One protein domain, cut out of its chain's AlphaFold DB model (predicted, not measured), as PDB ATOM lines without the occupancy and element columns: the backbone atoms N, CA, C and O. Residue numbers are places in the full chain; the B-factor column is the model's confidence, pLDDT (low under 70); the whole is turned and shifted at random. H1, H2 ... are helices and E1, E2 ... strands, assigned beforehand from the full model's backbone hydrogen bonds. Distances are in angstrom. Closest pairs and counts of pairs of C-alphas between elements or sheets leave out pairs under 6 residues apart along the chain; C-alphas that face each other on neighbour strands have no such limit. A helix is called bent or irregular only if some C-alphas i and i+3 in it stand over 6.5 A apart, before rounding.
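Overview. This is residues 2 to 109 of the 257 residues of an uncharacterized protein of Bacteriovorax sp. Seq25_V (UniProt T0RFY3). A strongly twisted sheet of four strands, E2 E3 E5 E6, forms the core, with the short helix H4 over one face and H2 over the opposite face. At one end of the longest axis a two-stranded ribbon, E1 and E4, meets the end of E3 and has H3 packed on it; H1 lies at the other end, farthest from the mean of the C-alphas. The printed part has 108 residues, with four named helices and six named strands in the order H1 H2 E1 E2 E3 H3 E4 H4 E5 E6. The large sheet is mixed, in the order E2, E3, E5, E6, the small one is antiparallel, and the class is mixed, helices and strands. The whole is compact, with a radius of gyration of the C-alphas of 13.3 A and spans of 39 by 31 by 26 A.

Along the chain. H1, residues 2 to 8, begins with C-alpha 2 at (54.426, 117.729, 210.829) and is 9.9 A long. H2, residues 12 to 18, is 11.2 A long; it is neither bent nor irregular, but only just: C-alphas 14 and 17 are 6.1 A apart. E1 is residues 31 to 35, 13.5 A, and E2 is residues 42 to 46, 11.2 A. E3, residues 51 to 56, is the longest strand at 15.5 A, and its C-alpha 56 is at (64.280, 127.764, 186.231). H3, residues 60 to 66, measures 9.9 A, and E4, residues 72 to 76, measures 13.2 A. H4, residues 77 to 84, follows at once and is 10.5 A long. E5, residues 91 to 95, is 13.2 A, and E6, residues 104 to 108, is 13.3 A and ends with C-alpha 108 at (54.968, 125.189, 195.323).

Arrangement. In the four-stranded sheet E2 and E6 are the edge strands. E2 and E3 form a hairpin, antiparallel at 125 degrees, with N 43 and O 53 at 3.4 A. The inner strands E3 and E5 are parallel at 40 degrees, with N 94 and O 54 at 2.8 A and N 54 and O 92 at 2.9 A. E5 and E6 form the other hairpin, antiparallel at 156 degrees, with N 93 and O 106 at 2.8 A. H4 is on the sheet at a height of 8.6 A, over E5 and slantwise to the strands, at 39 degrees to E5 on the local plane; the closest C-alphas of H4 and E6, those of Ile 81 and Thr 108, are 6.3 A apart. H2 is on the opposite face at a height of 8.8 A, over E5 and along the strands, at 21 degrees to E5 on the local plane. H1 is not on the sheet; its closest C-alpha pair with E3, Asp 8 and Leu 51, is 7.2 A apart. E1 and E4 are antiparallel at 145 degrees, with N 32 and O 75 at 2.8 A. The closest C-alphas of E1 and E3, Ser 34 and Ala 56, are 4.9 A apart, and those of E1 and H3, Tyr 33 and Arg 60, 6.1 A. H3 and H4 are apart. Every O i to N i+4 pair is within hydrogen-bond range in H1, H3 and H4, while H2 has 0 of 3 and instead 4 of 4 O i to N i+3 pairs.

Size, cuts and confidence. The C-alphas farthest apart, Leu 2 and Gly 69, are 40.5 A apart. The printed part has no cut. The link from H2 to E1, residues 19 to 30, is long. The mean pLDDT of the printed part is 80.6; 24 residues are under 70, namely residues 2 to 10, 38 to 51 and 87.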
ATOM      1  N   LEU A   2      52.951 117.770 210.815       42.06
ATOM      2  CA  LEU A   2      54.426 117.729 210.829       42.06
ATOM      3  C   LEU A   2      54.998 116.550 210.031       42.06
ATOM      4  O   LEU A   2      56.068 116.658 209.458       42.06
ATOM      5  N   GLN A   3      54.243 115.455 209.914       46.16
ATOM      6  CA  GLN A   3      54.622 114.331 209.062       46.16
ATOM      7  C   GLN A   3      54.634 114.638 207.565       46.16
ATOM      8  O   GLN A   3      55.367 113.942 206.900       46.16
ATOM      9  N   LYS A   4      53.867 115.606 207.026       49.97
ATOM     10  CA  LYS A   4      53.839 115.849 205.567       49.97
ATOM     11  C   LYS A   4      54.932 116.833 205.150       49.97
ATOM     12  O   LYS A   4      55.718 116.529 204.269       49.97
ATOM     13  N   ILE A   5      55.077 117.945 205.883       49.41
ATOM     14  CA  ILE A   5      56.265 118.801 205.751       49.41
ATOM     15  C   ILE A   5      57.510 117.985 206.094       49.41
ATOM     16  O   ILE A   5      58.406 117.954 205.283       49.41
ATOM     17  N   GLY A   6      57.538 117.240 207.202       49.41
ATOM     18  CA  GLY A   6      58.672 116.394 207.589       49.41
ATOM     19  C   GLY A   6      58.917 115.164 206.701       49.41
ATOM     20  O   GLY A   6      60.054 114.696 206.648       49.41
ATOM     21  N   SER A   7      57.902 114.637 205.995       54.38
ATOM     22  CA  SER A   7      58.086 113.580 204.980       54.38
ATOM     23  C   SER A   7      58.610 114.137 203.668       54.38
ATOM     24  O   SER A   7      59.431 113.483 203.031       54.38
ATOM     25  N   ASP A   8      58.139 115.321 203.273       55.72
ATOM     26  CA  ASP A   8      58.490 115.947 202.000       55.72
ATOM     27  C   ASP A   8      59.798 116.752 202.115       55.72
ATOM     28  O   ASP A   8      60.565 116.839 201.162       55.72
ATOM     29  N   PHE A   9      60.068 117.316 203.296       61.41
ATOM     30  CA  PHE A   9      61.184 118.194 203.646       61.41
ATOM     31  C   PHE A   9      61.592 117.990 205.112       61.41
ATOM     32  O   PHE A   9      60.958 118.504 206.031       61.41
ATOM     33  N   LYS A  10      62.729 117.334 205.369       63.75
ATOM     34  CA  LYS A  10      63.216 117.201 206.757       63.75
ATOM     35  C   LYS A  10      63.408 118.556 207.449       63.75
ATOM     36  O   LYS A  10      63.090 118.662 208.624       63.75
ATOM     37  N   ARG A  11      63.938 119.551 206.721       75.81
ATOM     38  CA  ARG A  11      64.122 120.949 207.151       75.81
ATOM     39  C   ARG A  11      64.295 121.885 205.939       75.81
ATOM     40  O   ARG A  11      65.419 122.028 205.448       75.81
ATOM     41  N   PRO A  12      63.227 122.527 205.437       82.75
ATOM     42  CA  PRO A  12      63.304 123.514 204.355       82.75
ATOM     43  C   PRO A  12      64.340 124.620 204.591       82.75
ATOM     44  O   PRO A  12      65.024 125.030 203.653       82.75
ATOM     45  N   SER A  13      64.502 125.075 205.838       85.06
ATOM     46  CA  SER A  13      65.474 126.114 206.214       85.06
ATOM     47  C   SER A  13      66.928 125.755 205.909       85.06
ATOM     48  O   SER A  13      67.738 126.668 205.757       85.06
ATOM     49  N   LEU A  14      67.275 124.471 205.757       85.44
ATOM     50  CA  LEU A  14      68.635 124.067 205.380       85.44
ATOM     51  C   LEU A  14      69.007 124.513 203.963       85.44
ATOM     52  O   LEU A  14      70.182 124.727 203.687       85.44
ATOM     53  N   LEU A  15      68.028 124.744 203.084       87.06
ATOM     54  CA  LEU A  15      68.279 125.290 201.749       87.06
ATOM     55  C   LEU A  15      68.846 126.718 201.785       87.06
ATOM     56  O   LEU A  15      69.434 127.147 200.797       87.06
ATOM     57  N   LYS A  16      68.749 127.434 202.917       89.12
ATOM     58  CA  LYS A  16      69.398 128.746 203.099       89.12
ATOM     59  C   LYS A  16      70.897 128.690 202.815       89.12
ATOM     60  O   LYS A  16      71.434 129.646 202.271       89.12
ATOM     61  N   SER A  17      71.576 127.587 203.150       89.19
ATOM     62  CA  SER A  17      73.019 127.461 202.905       89.19
ATOM     63  C   SER A  17      73.374 127.318 201.426       89.19
ATOM     64  O   SER A  17      74.547 127.397 201.084       89.19
ATOM     65  N   LEU A  18      72.383 127.064 200.568       88.62
ATOM     66  CA  LEU A  18      72.546 126.929 199.123       88.62
ATOM     67  C   LEU A  18      72.174 128.216 198.377       88.62
ATOM     68  O   LEU A  18      72.249 128.235 197.152       88.62
ATOM     69  N   LEU A  19      71.761 129.277 199.077       90.06
ATOM     70  CA  LEU A  19      71.462 130.560 198.452       90.06
ATOM     71  C   LEU A  19      72.736 131.361 198.183       90.06
ATOM     72  O   LEU A  19      73.665 131.380 198.995       90.06
ATOM     73  N   THR A  20      72.775 132.045 197.042       87.75
ATOM     74  CA  THR A  20      73.796 133.059 196.770       87.75
ATOM     75  C   THR A  20      73.516 134.328 197.583       87.75
ATOM     76  O   THR A  20      72.435 134.528 198.131       87.75
ATOM     77  N   GLN A  21      74.505 135.221 197.673       80.56
ATOM     78  CA  GLN A  21      74.334 136.513 198.353       80.56
ATOM     79  C   GLN A  21      73.488 137.516 197.548       80.56
ATOM     80  O   GLN A  21      73.114 138.557 198.083       80.56
ATOM     81  N   ASN A  22      73.199 137.219 196.279       76.25
ATOM     82  CA  ASN A  22      72.476 138.097 195.365       76.25
ATOM     83  C   ASN A  22      71.120 137.474 195.026       76.25
ATOM     84  O   ASN A  22      70.918 136.983 193.917       76.25
ATOM     85  N   GLU A  23      70.201 137.483 195.994       79.06
ATOM     86  CA  GLU A  23      68.875 136.910 195.777       79.06
ATOM     87  C   GLU A  23      68.111 137.666 194.687       79.06
ATOM     88  O   GLU A  23      67.958 138.890 194.731       79.06
ATOM     89  N   VAL A  24      67.611 136.924 193.700       85.38
ATOM     90  CA  VAL A  24      66.778 137.486 192.636       85.38
ATOM     91  C   VAL A  24      65.334 137.576 193.120       85.38
ATOM     92  O   VAL A  24      64.748 136.583 193.559       85.38
ATOM     93  N   THR A  25      64.740 138.762 192.998       83.06
ATOM     94  CA  THR A  25      63.306 138.972 193.223       83.06
ATOM     95  C   THR A  25      62.521 138.539 191.991       83.06
ATOM     96  O   THR A  25      62.840 138.962 190.881       83.06
ATOM     97  N   LEU A  26      61.487 137.724 192.198       88.75
ATOM     98  CA  LEU A  26      60.594 137.224 191.155       88.75
ATOM     99  C   LEU A  26      59.132 137.487 191.511       88.75
ATOM    100  O   LEU A  26      58.775 137.530 192.688       88.75
ATOM    101  N   SER A  27      58.290 137.588 190.487       89.69
ATOM    102  CA  SER A  27      56.833 137.639 190.588       89.69
ATOM    103  C   SER A  27      56.179 136.446 189.890       89.69
ATOM    104  O   SER A  27      56.755 135.847 188.977       89.69
ATOM    105  N   PHE A  28      54.925 136.151 190.247       89.69
ATOM    106  CA  PHE A  28      54.106 135.133 189.566       89.69
ATOM    107  C   PHE A  28      54.077 135.293 188.031       89.69
ATOM    108  O   PHE A  28      53.885 134.323 187.292       89.69
ATOM    109  N   TYR A  29      54.241 136.525 187.545       92.44
ATOM    110  CA  TYR A  29      54.060 136.908 186.146       92.44
ATOM    111  C   TYR A  29      55.367 137.024 185.358       92.44
ATOM    112  O   TYR A  29      55.326 137.322 184.163       92.44
ATOM    113  N   ASP A  30      56.511 136.773 185.993       93.88
ATOM    114  CA  ASP A  30      57.802 136.856 185.320       93.88
ATOM    115  C   ASP A  30      58.001 135.686 184.353       93.88
ATOM    116  O   ASP A  30      57.543 134.564 184.584       93.88
ATOM    117  N   ILE A  31      58.708 135.946 183.252       95.62
ATOM    118  CA  ILE A  31      59.142 134.897 182.328       95.62
ATOM    119  C   ILE A  31      60.418 134.275 182.883       95.62
ATOM    120  O   ILE A  31      61.408 134.968 183.110       95.62
ATOM    121  N   VAL A  32      60.400 132.956 183.025       95.75
ATOM    122  CA  VAL A  32      61.571 132.138 183.327       95.75
ATOM    123  C   VAL A  32      61.837 131.169 182.180       95.75
ATOM    124  O   VAL A  32      60.972 130.899 181.345       95.75
ATOM    125  N   TYR A  33      63.050 130.641 182.126       94.06
ATOM    126  CA  TYR A  33      63.468 129.645 181.153       94.06
ATOM    127  C   TYR A  33      63.639 128.309 181.856       94.06
ATOM    128  O   TYR A  33      64.369 128.221 182.841       94.06
ATOM    129  N   SER A  34      62.983 127.273 181.345       90.56
ATOM    130  CA  SER A  34      63.129 125.913 181.858       90.56
ATOM    131  C   SER A  34      63.689 124.982 180.788       90.56
ATOM    132  O   SER A  34      63.496 125.198 179.586       90.56
ATOM    133  N   ILE A  35      64.422 123.964 181.234       87.81
ATOM    134  CA  ILE A  35      65.020 122.936 180.384       87.81
ATOM    135  C   ILE A  35      64.079 121.733 180.398       87.81
ATOM    136  O   ILE A  35      63.793 121.178 181.461       87.81
ATOM    137  N   GLN A  36      63.587 121.335 179.227       79.12
ATOM    138  CA  GLN A  36      62.710 120.175 179.109       79.12
ATOM    139  C   GLN A  36      63.539 118.880 179.103       79.12
ATOM    140  O   GLN A  36      64.333 118.661 178.186       79.12
ATOM    141  N   ASP A  37      63.310 118.005 180.087       71.06
ATOM    142  CA  ASP A  37      63.877 116.653 180.154       71.06
ATOM    143  C   ASP A  37      62.757 115.604 180.017       71.06
ATOM    144  O   ASP A  37      62.037 115.275 180.965       71.06
ATOM    145  N   GLY A  38      62.542 115.112 178.794       66.75
ATOM    146  CA  GLY A  38      61.409 114.237 178.477       66.75
ATOM    147  C   GLY A  38      60.055 114.957 178.604       66.75
ATOM    148  O   GLY A  38      59.842 116.002 177.991       66.75
ATOM    149  N   GLU A  39      59.121 114.396 179.382       57.31
ATOM    150  CA  GLU A  39      57.790 114.983 179.651       57.31
ATOM    151  C   GLU A  39      57.765 115.917 180.879       57.31
ATOM    152  O   GLU A  39      56.699 116.360 181.299       57.31
ATOM    153  N   CYS A  40      58.909 116.197 181.513       61.00
ATOM    154  CA  CYS A  40      58.974 116.978 182.752       61.00
ATOM    155  C   CYS A  40      60.169 117.946 182.772       61.00
ATOM    156  O   CYS A  40      61.119 117.824 182.009       61.00
ATOM    157  N   PHE A  41      60.157 118.887 183.715       64.00
ATOM    158  CA  PHE A  41      61.203 119.903 183.902       64.00
ATOM    159  C   PHE A  41      62.104 119.609 185.119       64.00
ATOM    160  O   PHE A  41      62.290 120.452 185.999       64.00
ATOM    161  N   LYS A  42      62.586 118.368 185.254       63.19
ATOM    162  CA  LYS A  42      63.206 117.874 186.501       63.19
ATOM    163  C   LYS A  42      64.731 117.805 186.410       63.19
ATOM    164  O   LYS A  42      65.261 117.338 185.411       63.19
ATOM    165  N   ARG A  43      65.424 118.141 187.508       61.94
ATOM    166  CA  ARG A  43      66.804 117.692 187.772       61.94
ATOM    167  C   ARG A  43      66.910 117.034 189.146       61.94
ATOM    168  O   ARG A  43      66.270 117.447 190.107       61.94
ATOM    169  N   ALA A  44      67.709 115.975 189.247       58.53
ATOM    170  CA  ALA A  44      67.816 115.136 190.447       58.53
ATOM    171  C   ALA A  44      68.861 115.639 191.471       58.53
ATOM    172  O   ALA A  44      69.483 114.834 192.163       58.53
ATOM    173  N   GLU A  45      69.090 116.950 191.557       57.41
ATOM    174  CA  GLU A  45      70.326 117.506 192.137       57.41
ATOM    175  C   GLU A  45      70.316 117.737 193.662       57.41
ATOM    176  O   GLU A  45      71.329 118.147 194.204       57.41
ATOM    177  N   LEU A  46      69.264 117.378 194.408       58.19
ATOM    178  CA  LEU A  46      69.253 117.443 195.890       58.19
ATOM    179  C   LEU A  46      68.713 116.160 196.539       58.19
ATOM    180  O   LEU A  46      68.003 116.185 197.549       58.19
ATOM    181  N   LYS A  47      69.055 115.014 195.942       54.78
ATOM    182  CA  LYS A  47      68.551 113.688 196.329       54.78
ATOM    183  C   LYS A  47      68.800 113.345 197.807       54.78
ATOM    184  O   LYS A  47      67.952 112.702 198.421       54.78
ATOM    185  N   ASP A  48      69.891 113.841 198.389       53.50
ATOM    186  CA  ASP A  48      70.259 113.605 199.794       53.50
ATOM    187  C   ASP A  48      69.362 114.355 200.796       53.50
ATOM    188  O   ASP A  48      69.236 113.942 201.950       53.50
ATOM    189  N   LEU A  49      68.673 115.415 200.352       56.16
ATOM    190  CA  LEU A  49      67.676 116.148 201.141       56.16
ATOM    191  C   LEU A  49      66.242 115.633 200.924       56.16
ATOM    192  O   LEU A  49      65.315 116.136 201.553       56.16
ATOM    193  N   GLY A  50      66.051 114.632 200.053       59.00
ATOM    194  CA  GLY A  50      64.730 114.105 199.686       59.00
ATOM    195  C   GLY A  50      63.936 115.006 198.731       59.00
ATOM    196  O   GLY A  50      62.752 114.765 198.512       59.00
ATOM    197  N   LEU A  51      64.572 116.026 198.142       65.62
ATOM    198  CA  LEU A  51      63.881 117.074 197.394       65.62
ATOM    199  C   LEU A  51      63.921 116.841 195.886       65.62
ATOM    200  O   LEU A  51      64.975 116.603 195.297       65.62
ATOM    201  N   SER A  52      62.757 116.968 195.248       70.12
ATOM    202  CA  SER A  52      62.672 117.169 193.799       70.12
ATOM    203  C   SER A  52      62.736 118.666 193.518       70.12
ATOM    204  O   SER A  52      61.759 119.373 193.772       70.12
ATOM    205  N   VAL A  53      63.876 119.135 193.008       79.75
ATOM    206  CA  VAL A  53      64.042 120.527 192.586       79.75
ATOM    207  C   VAL A  53      63.887 120.627 191.077       79.75
ATOM    208  O   VAL A  53      64.559 119.946 190.304       79.75
ATOM    209  N   PHE A  54      62.962 121.478 190.664       87.31
ATOM    210  CA  PHE A  54      62.780 121.879 189.279       87.31
ATOM    211  C   PHE A  54      63.670 123.088 189.011       87.31
ATOM    212  O   PHE A  54      63.829 123.930 189.891       87.31
ATOM    213  N   LEU A  55      64.267 123.186 187.827       89.06
ATOM    214  CA  LEU A  55      65.154 124.304 187.509       89.06
ATOM    215  C   LEU A  55      64.447 125.342 186.645       89.06
ATOM    216  O   LEU A  55      63.787 125.013 185.653       89.06
ATOM    217  N   ALA A  56      64.634 126.601 187.024       92.56
ATOM    218  CA  ALA A  56      64.280 127.764 186.231       92.56
ATOM    219  C   ALA A  56      65.437 128.762 186.226       92.56
ATOM    220  O   ALA A  56      66.178 128.900 187.198       92.56
ATOM    221  N   TYR A  57      65.561 129.483 185.121       93.81
ATOM    222  CA  TYR A  57      66.577 130.507 184.933       93.81
ATOM    223  C   TYR A  57      65.915 131.819 184.537       93.81
ATOM    224  O   TYR A  57      64.950 131.825 183.773       93.81
ATOM    225  N   THR A  58      66.434 132.939 185.026       94.81
ATOM    226  CA  THR A  58      65.979 134.275 184.618       94.81
ATOM    227  C   THR A  58      66.682 134.762 183.356       94.81
ATOM    228  O   THR A  58      66.154 135.617 182.647       94.81
ATOM    229  N   ASP A  59      67.832 134.169 183.027       93.44
ATOM    230  CA  ASP A  59      68.570 134.422 181.796       93.44
ATOM    231  C   ASP A  59      68.545 133.216 180.846       93.44
ATOM    232  O   ASP A  59      68.817 132.069 181.216       93.44
ATOM    233  N   ARG A  60      68.245 133.486 179.571       94.25
ATOM    234  CA  ARG A  60      68.163 132.443 178.544       94.25
ATOM    235  C   ARG A  60      69.531 131.858 178.214       94.25
ATOM    236  O   ARG A  60      69.613 130.666 177.925       94.25
ATOM    237  N   ALA A  61      70.584 132.676 178.184       93.38
ATOM    238  CA  ALA A  61      71.910 132.200 177.810       93.38
ATOM    239  C   ALA A  61      72.448 131.224 178.864       93.38
ATOM    240  O   ALA A  61      72.976 130.175 178.492       93.38
ATOM    241  N   GLN A  62      72.210 131.506 180.148       91.06
ATOM    242  CA  GLN A  62      72.492 130.580 181.246       91.06
ATOM    243  C   GLN A  62      71.718 129.265 181.091       91.06
ATOM    244  O   GLN A  62      72.327 128.197 181.126       91.06
ATOM    245  N   ALA A  63      70.405 129.322 180.832       91.19
ATOM    246  CA  ALA A  63      69.600 128.117 180.611       91.19
ATOM    247  C   ALA A  63      70.123 127.264 179.442       91.19
ATOM    248  O   ALA A  63      70.175 126.040 179.534       91.19
ATOM    249  N   VAL A  64      70.528 127.902 178.338       91.62
ATOM    250  CA  VAL A  64      71.090 127.212 177.166       91.62
ATOM    251  C   VAL A  64      72.445 126.585 177.489       91.62
ATOM    252  O   VAL A  64      72.672 125.441 177.097       91.62
ATOM    253  N   ALA A  65      73.314 127.288 178.217       89.56
ATOM    254  CA  ALA A  65      74.610 126.756 178.637       89.56
ATOM    255  C   ALA A  65      74.454 125.514 179.529       89.56
ATOM    256  O   ALA A  65      75.168 124.531 179.346       89.56
ATOM    257  N   GLU A  66      73.474 125.535 180.431       86.12
ATOM    258  CA  GLU A  66      73.160 124.419 181.326       86.12
ATOM    259  C   GLU A  66      72.384 123.290 180.633       86.12
ATOM    260  O   GLU A  66      72.420 122.158 181.100       86.12
ATOM    261  N   SER A  67      71.696 123.545 179.516       86.31
ATOM    262  CA  SER A  67      70.771 122.589 178.878       86.31
ATOM    263  C   SER A  67      71.386 121.272 178.404       86.31
ATOM    264  O   SER A  67      70.646 120.331 178.131       86.31
ATOM    265  N   ASN A  68      72.712 121.183 178.251       84.31
ATOM    266  CA  ASN A  68      73.391 120.012 177.682       84.31
ATOM    267  C   ASN A  68      72.780 119.536 176.341       84.31
ATOM    268  O   ASN A  68      72.756 118.343 176.044       84.31
ATOM    269  N   GLY A  69      72.271 120.471 175.525       81.19
ATOM    270  CA  GLY A  69      71.643 120.185 174.228       81.19
ATOM    271  C   GLY A  69      70.139 119.887 174.282       81.19
ATOM    272  O   GLY A  69      69.532 119.668 173.233       81.19
ATOM    273  N   GLN A  70      69.523 119.905 175.467       85.75
ATOM    274  CA  GLN A  70      68.069 119.836 175.632       85.75
ATOM    275  C   GLN A  70      67.393 121.147 175.211       85.75
ATOM    276  O   GLN A  70      68.014 122.210 175.136       85.75
ATOM    277  N   THR A  71      66.094 121.087 174.912       88.56
ATOM    278  CA  THR A  71      65.357 122.281 174.483       88.56
ATOM    279  C   THR A  71      65.014 123.176 175.675       88.56
ATOM    280  O   THR A  71      64.501 122.717 176.694       88.56
ATOM    281  N   VAL A  72      65.292 124.470 175.516       90.81
ATOM    282  CA  VAL A  72      64.983 125.521 176.490       90.81
ATOM    283  C   VAL A  72      63.717 126.249 176.066       90.81
ATOM    284  O   VAL A  72      63.650 126.754 174.939       90.81
ATOM    285  N   TYR A  73      62.757 126.370 176.981       89.62
ATOM    286  CA  TYR A  73      61.483 127.040 176.730       89.62
ATOM    287  C   TYR A  73      61.271 128.223 177.670       89.62
ATOM    288  O   TYR A  73      61.506 128.088 178.874       89.62
ATOM    289  N   PRO A  74      60.812 129.376 177.149       94.44
ATOM    290  CA  PRO A  74      60.269 130.430 177.988       94.44
ATOM    291  C   PRO A  74      58.895 130.007 178.520       94.44
ATOM    292  O   PRO A  74      58.048 129.526 177.766       94.44
ATOM    293  N   ILE A  75      58.662 130.228 179.807       93.50
ATOM    294  CA  ILE A  75      57.404 129.934 180.495       93.50
ATOM    295  C   ILE A  75      57.166 131.009 181.560       93.50
ATOM    296  O   ILE A  75      58.107 131.489 182.185       93.50
ATOM    297  N   MET A  76      55.917 131.426 181.767       94.75
ATOM    298  CA  MET A  76      55.602 132.293 182.910       94.75
ATOM    299  C   MET A  76      55.779 131.498 184.206       94.75
ATOM    300  O   MET A  76      55.297 130.366 184.280       94.75
ATOM    301  N   LEU A  77      56.395 132.083 185.236       92.94
ATOM    302  CA  LEU A  77      56.644 131.407 186.513       92.94
ATOM    303  C   LEU A  77      55.361 130.798 187.088       92.94
ATOM    304  O   LEU A  77      55.346 129.636 187.482       92.94
ATOM    305  N   GLY A  78      54.252 131.531 187.043       90.56
ATOM    306  CA  GLY A  78      52.956 131.042 187.495       90.56
ATOM    307  C   GLY A  78      52.406 129.847 186.711       90.56
ATOM    308  O   GLY A  78      51.745 128.986 187.289       90.56
ATOM    309  N   GLN A  79      52.691 129.757 185.408       90.25
ATOM    310  CA  GLN A  79      52.359 128.568 184.614       90.25
ATOM    311  C   GLN A  79      53.286 127.407 184.978       90.25
ATOM    312  O   GLN A  79      52.820 126.282 185.135       90.25
ATOM    313  N   PHE A  80      54.572 127.688 185.198       91.25
ATOM    314  CA  PHE A  80      55.530 126.669 185.602       91.25
ATOM    315  C   PHE A  80      55.165 126.055 186.959       91.25
ATOM    316  O   PHE A  80      55.146 124.837 187.103       91.25
ATOM    317  N   ILE A  81      54.753 126.884 187.923       89.50
ATOM    318  CA  ILE A  81      54.253 126.444 189.232       89.50
ATOM    319  C   ILE A  81      53.085 125.469 189.092       89.50
ATOM    320  O   ILE A  81      53.053 124.467 189.798       89.50
ATOM    321  N   LYS A  82      52.147 125.728 188.174       86.50
ATOM    322  CA  LYS A  82      51.005 124.833 187.921       86.50
ATOM    323  C   LYS A  82      51.413 123.500 187.299       86.50
ATOM    324  O   LYS A  82      50.748 122.503 187.536       86.50
ATOM    325  N   GLU A  83      52.466 123.484 186.488       86.06
ATOM    326  CA  GLU A  83      52.957 122.259 185.844       86.06
ATOM    327  C   GLU A  83      53.784 121.392 186.794       86.06
ATOM    328  O   GLU A  83      53.791 120.167 186.665       86.06
ATOM    329  N   VAL A  84      54.472 122.010 187.757       84.31
ATOM    330  CA  VAL A  84      55.244 121.275 188.767       84.31
ATOM    331  C   VAL A  84      54.418 120.915 189.999       84.31
ATOM    332  O   VAL A  84      54.787 119.970 190.704       84.31
ATOM    333  N   SER A  85      53.333 121.643 190.284       80.06
ATOM    334  CA  SER A  85      52.469 121.366 191.430       80.06
ATOM    335  C   SER A  85      51.823 119.988 191.304       80.06
ATOM    336  O   SER A  85      51.560 119.469 190.221       80.06
ATOM    337  N   ASN A  86      51.599 119.347 192.445       75.50
ATOM    338  CA  ASN A  86      50.872 118.087 192.510       75.50
ATOM    339  C   ASN A  86      50.082 118.018 193.821       75.50
ATOM    340  O   ASN A  86      50.240 118.864 194.701       75.50
ATOM    341  N   SER A  87      49.211 117.022 193.944       67.75
ATOM    342  CA  SER A  87      48.332 116.847 195.106       67.75
ATOM    343  C   SER A  87      49.012 116.187 196.310       67.75
ATOM    344  O   SER A  87      48.466 116.173 197.416       67.75
ATOM    345  N   GLU A  88      50.197 115.607 196.126       70.00
ATOM    346  CA  GLU A  88      50.796 114.702 197.107       70.00
ATOM    347  C   GLU A  88      51.919 115.340 197.914       70.00
ATOM    348  O   GLU A  88      52.038 115.015 199.092       70.00
ATOM    349  N   ARG A  89      52.683 116.269 197.334       74.88
ATOM    350  CA  ARG A  89      53.875 116.852 197.956       74.88
ATOM    351  C   ARG A  89      54.085 118.316 197.597       74.88
ATOM    352  O   ARG A  89      53.696 118.777 196.525       74.88
ATOM    353  N   ILE A  90      54.790 119.019 198.474       78.69
ATOM    354  CA  ILE A  90      55.349 120.339 198.164       78.69
ATOM    355  C   ILE A  90      56.535 120.136 197.201       78.69
ATOM    356  O   ILE A  90      57.369 119.259 197.422       78.69
ATOM    357  N   ASN A  91      56.633 120.919 196.120       84.31
ATOM    358  CA  ASN A  91      57.836 120.923 195.269       84.31
ATOM    359  C   ASN A  91      58.572 122.255 195.372       84.31
ATOM    360  O   ASN A  91      57.997 123.266 195.783       84.31
ATOM    361  N   VAL A  92      59.834 122.259 194.947       87.75
ATOM    362  CA  VAL A  92      60.664 123.466 194.906       87.75
ATOM    363  C   VAL A  92      61.130 123.721 193.489       87.75
ATOM    364  O   VAL A  92      61.552 122.801 192.791       87.75
ATOM    365  N   ILE A  93      61.099 124.985 193.093       91.38
ATOM    366  CA  ILE A  93      61.786 125.476 191.908       91.38
ATOM    367  C   ILE A  93      63.046 126.207 192.381       91.38
ATOM    368  O   ILE A  93      62.951 127.156 193.156       91.38
ATOM    369  N   GLY A  94      64.219 125.753 191.952       91.38
ATOM    370  CA  GLY A  94      65.495 126.435 192.153       91.38
ATOM    371  C   GLY A  94      65.756 127.416 191.014       91.38
ATOM    372  O   GLY A  94      65.634 127.056 189.841       91.38
ATOM    373  N   ILE A  95      66.106 128.650 191.366       93.19
ATOM    374  CA  ILE A  95      66.324 129.754 190.431       93.19
ATOM    375  C   ILE A  95      67.822 129.944 190.201       93.19
ATOM    376  O   ILE A  95      68.574 130.076 191.165       93.19
ATOM    377  N   ASN A  96      68.232 129.987 188.930       91.56
ATOM    378  CA  ASN A  96      69.607 130.250 188.485       91.56
ATOM    379  C   ASN A  96      70.647 129.368 189.182       91.56
ATOM    380  O   ASN A  96      71.514 129.847 189.911       91.56
ATOM    381  N   HIS A  97      70.580 128.061 188.938       88.12
ATOM    382  CA  HIS A  97      71.619 127.163 189.426       88.12
ATOM    383  C   HIS A  97      72.985 127.525 188.816       88.12
ATOM    384  O   HIS A  97      73.097 127.710 187.600       88.12
ATOM    385  N   ASN A  98      74.013 127.622 189.662       83.81
ATOM    386  CA  ASN A  98      75.387 127.956 189.267       83.81
ATOM    387  C   ASN A  98      76.411 126.882 189.693       83.81
ATOM    388  O   ASN A  98      77.572 127.180 189.976       83.81
ATOM    389  N   GLY A  99      75.972 125.622 189.746       78.69
ATOM    390  CA  GLY A  99      76.797 124.446 190.030       78.69
ATOM    391  C   GLY A  99      76.604 123.881 191.437       78.69
ATOM    392  O   GLY A  99      76.540 122.664 191.590       78.69
ATOM    393  N   SER A 100      76.496 124.736 192.457       81.75
ATOM    394  CA  SER A 100      76.189 124.297 193.832       81.75
ATOM    395  C   SER A 100      75.263 125.226 194.613       81.75
ATOM    396  O   SER A 100      74.805 124.849 195.690       81.75
ATOM    397  N   HIS A 101      74.985 126.423 194.090       89.00
ATOM    398  CA  HIS A 101      74.116 127.406 194.724       89.00
ATOM    399  C   HIS A 101      73.004 127.846 193.768       89.00
ATOM    400  O   HIS A 101      73.041 127.595 192.559       89.00
ATOM    401  N   PHE A 102      72.012 128.511 194.347       91.12
ATOM    402  CA  PHE A 102      70.838 129.057 193.683       91.12
ATOM    403  C   PHE A 102      70.685 130.523 194.062       91.12
ATOM    404  O   PHE A 102      70.933 130.896 195.207       91.12
ATOM    405  N   ASP A 103      70.223 131.349 193.134       92.62
ATOM    406  CA  ASP A 103      69.901 132.738 193.458       92.62
ATOM    407  C   ASP A 103      68.609 132.840 194.267       92.62
ATOM    408  O   ASP A 103      68.446 133.752 195.068       92.62
ATOM    409  N   ASN A 104      67.664 131.917 194.078       92.56
ATOM    410  CA  ASN A 104      66.473 131.850 194.915       92.56
ATOM    411  C   ASN A 104      65.805 130.471 194.850       92.56
ATOM    412  O   ASN A 104      66.140 129.632 194.013       92.56
ATOM    413  N   PHE A 105      64.804 130.270 195.702       92.00
ATOM    414  CA  PHE A 105      63.872 129.155 195.624       92.00
ATOM    415  C   PHE A 105      62.438 129.668 195.562       92.00
ATOM    416  O   PHE A 105      62.110 130.684 196.170       92.00
ATOM    417  N   VAL A 106      61.574 128.924 194.879       92.25
ATOM    418  CA  VAL A 106      60.123 129.120 194.901       92.25
ATOM    419  C   VAL A 106      59.473 127.830 195.379       92.25
ATOM    420  O   VAL A 106      59.654 126.769 194.777       92.25
ATOM    421  N   PHE A 107      58.727 127.913 196.477       89.69
ATOM    422  CA  PHE A 107      57.986 126.782 197.022       89.69
ATOM    423  C   PHE A 107      56.612 126.700 196.373       89.69
ATOM    424  O   PHE A 107      55.874 127.682 196.301       89.69
ATOM    425  N   THR A 108      56.262 125.497 195.930       87.31
ATOM    426  CA  THR A 108      54.968 125.189 195.323       87.31
ATOM    427  C   THR A 108      54.162 124.343 196.307       87.31
ATOM    428  O   THR A 108      54.503 123.177 196.533       87.31
ATOM    429  N   PRO A 109      53.137 124.918 196.958       81.00
ATOM    430  CA  PRO A 109      52.260 124.164 197.846       81.00
ATOM    431  C   PRO A 109      51.564 123.046 197.080       81.00
ATOM    432  O   PRO A 109      51.341 123.167 195.871       81.00
TER     433      PRO A 109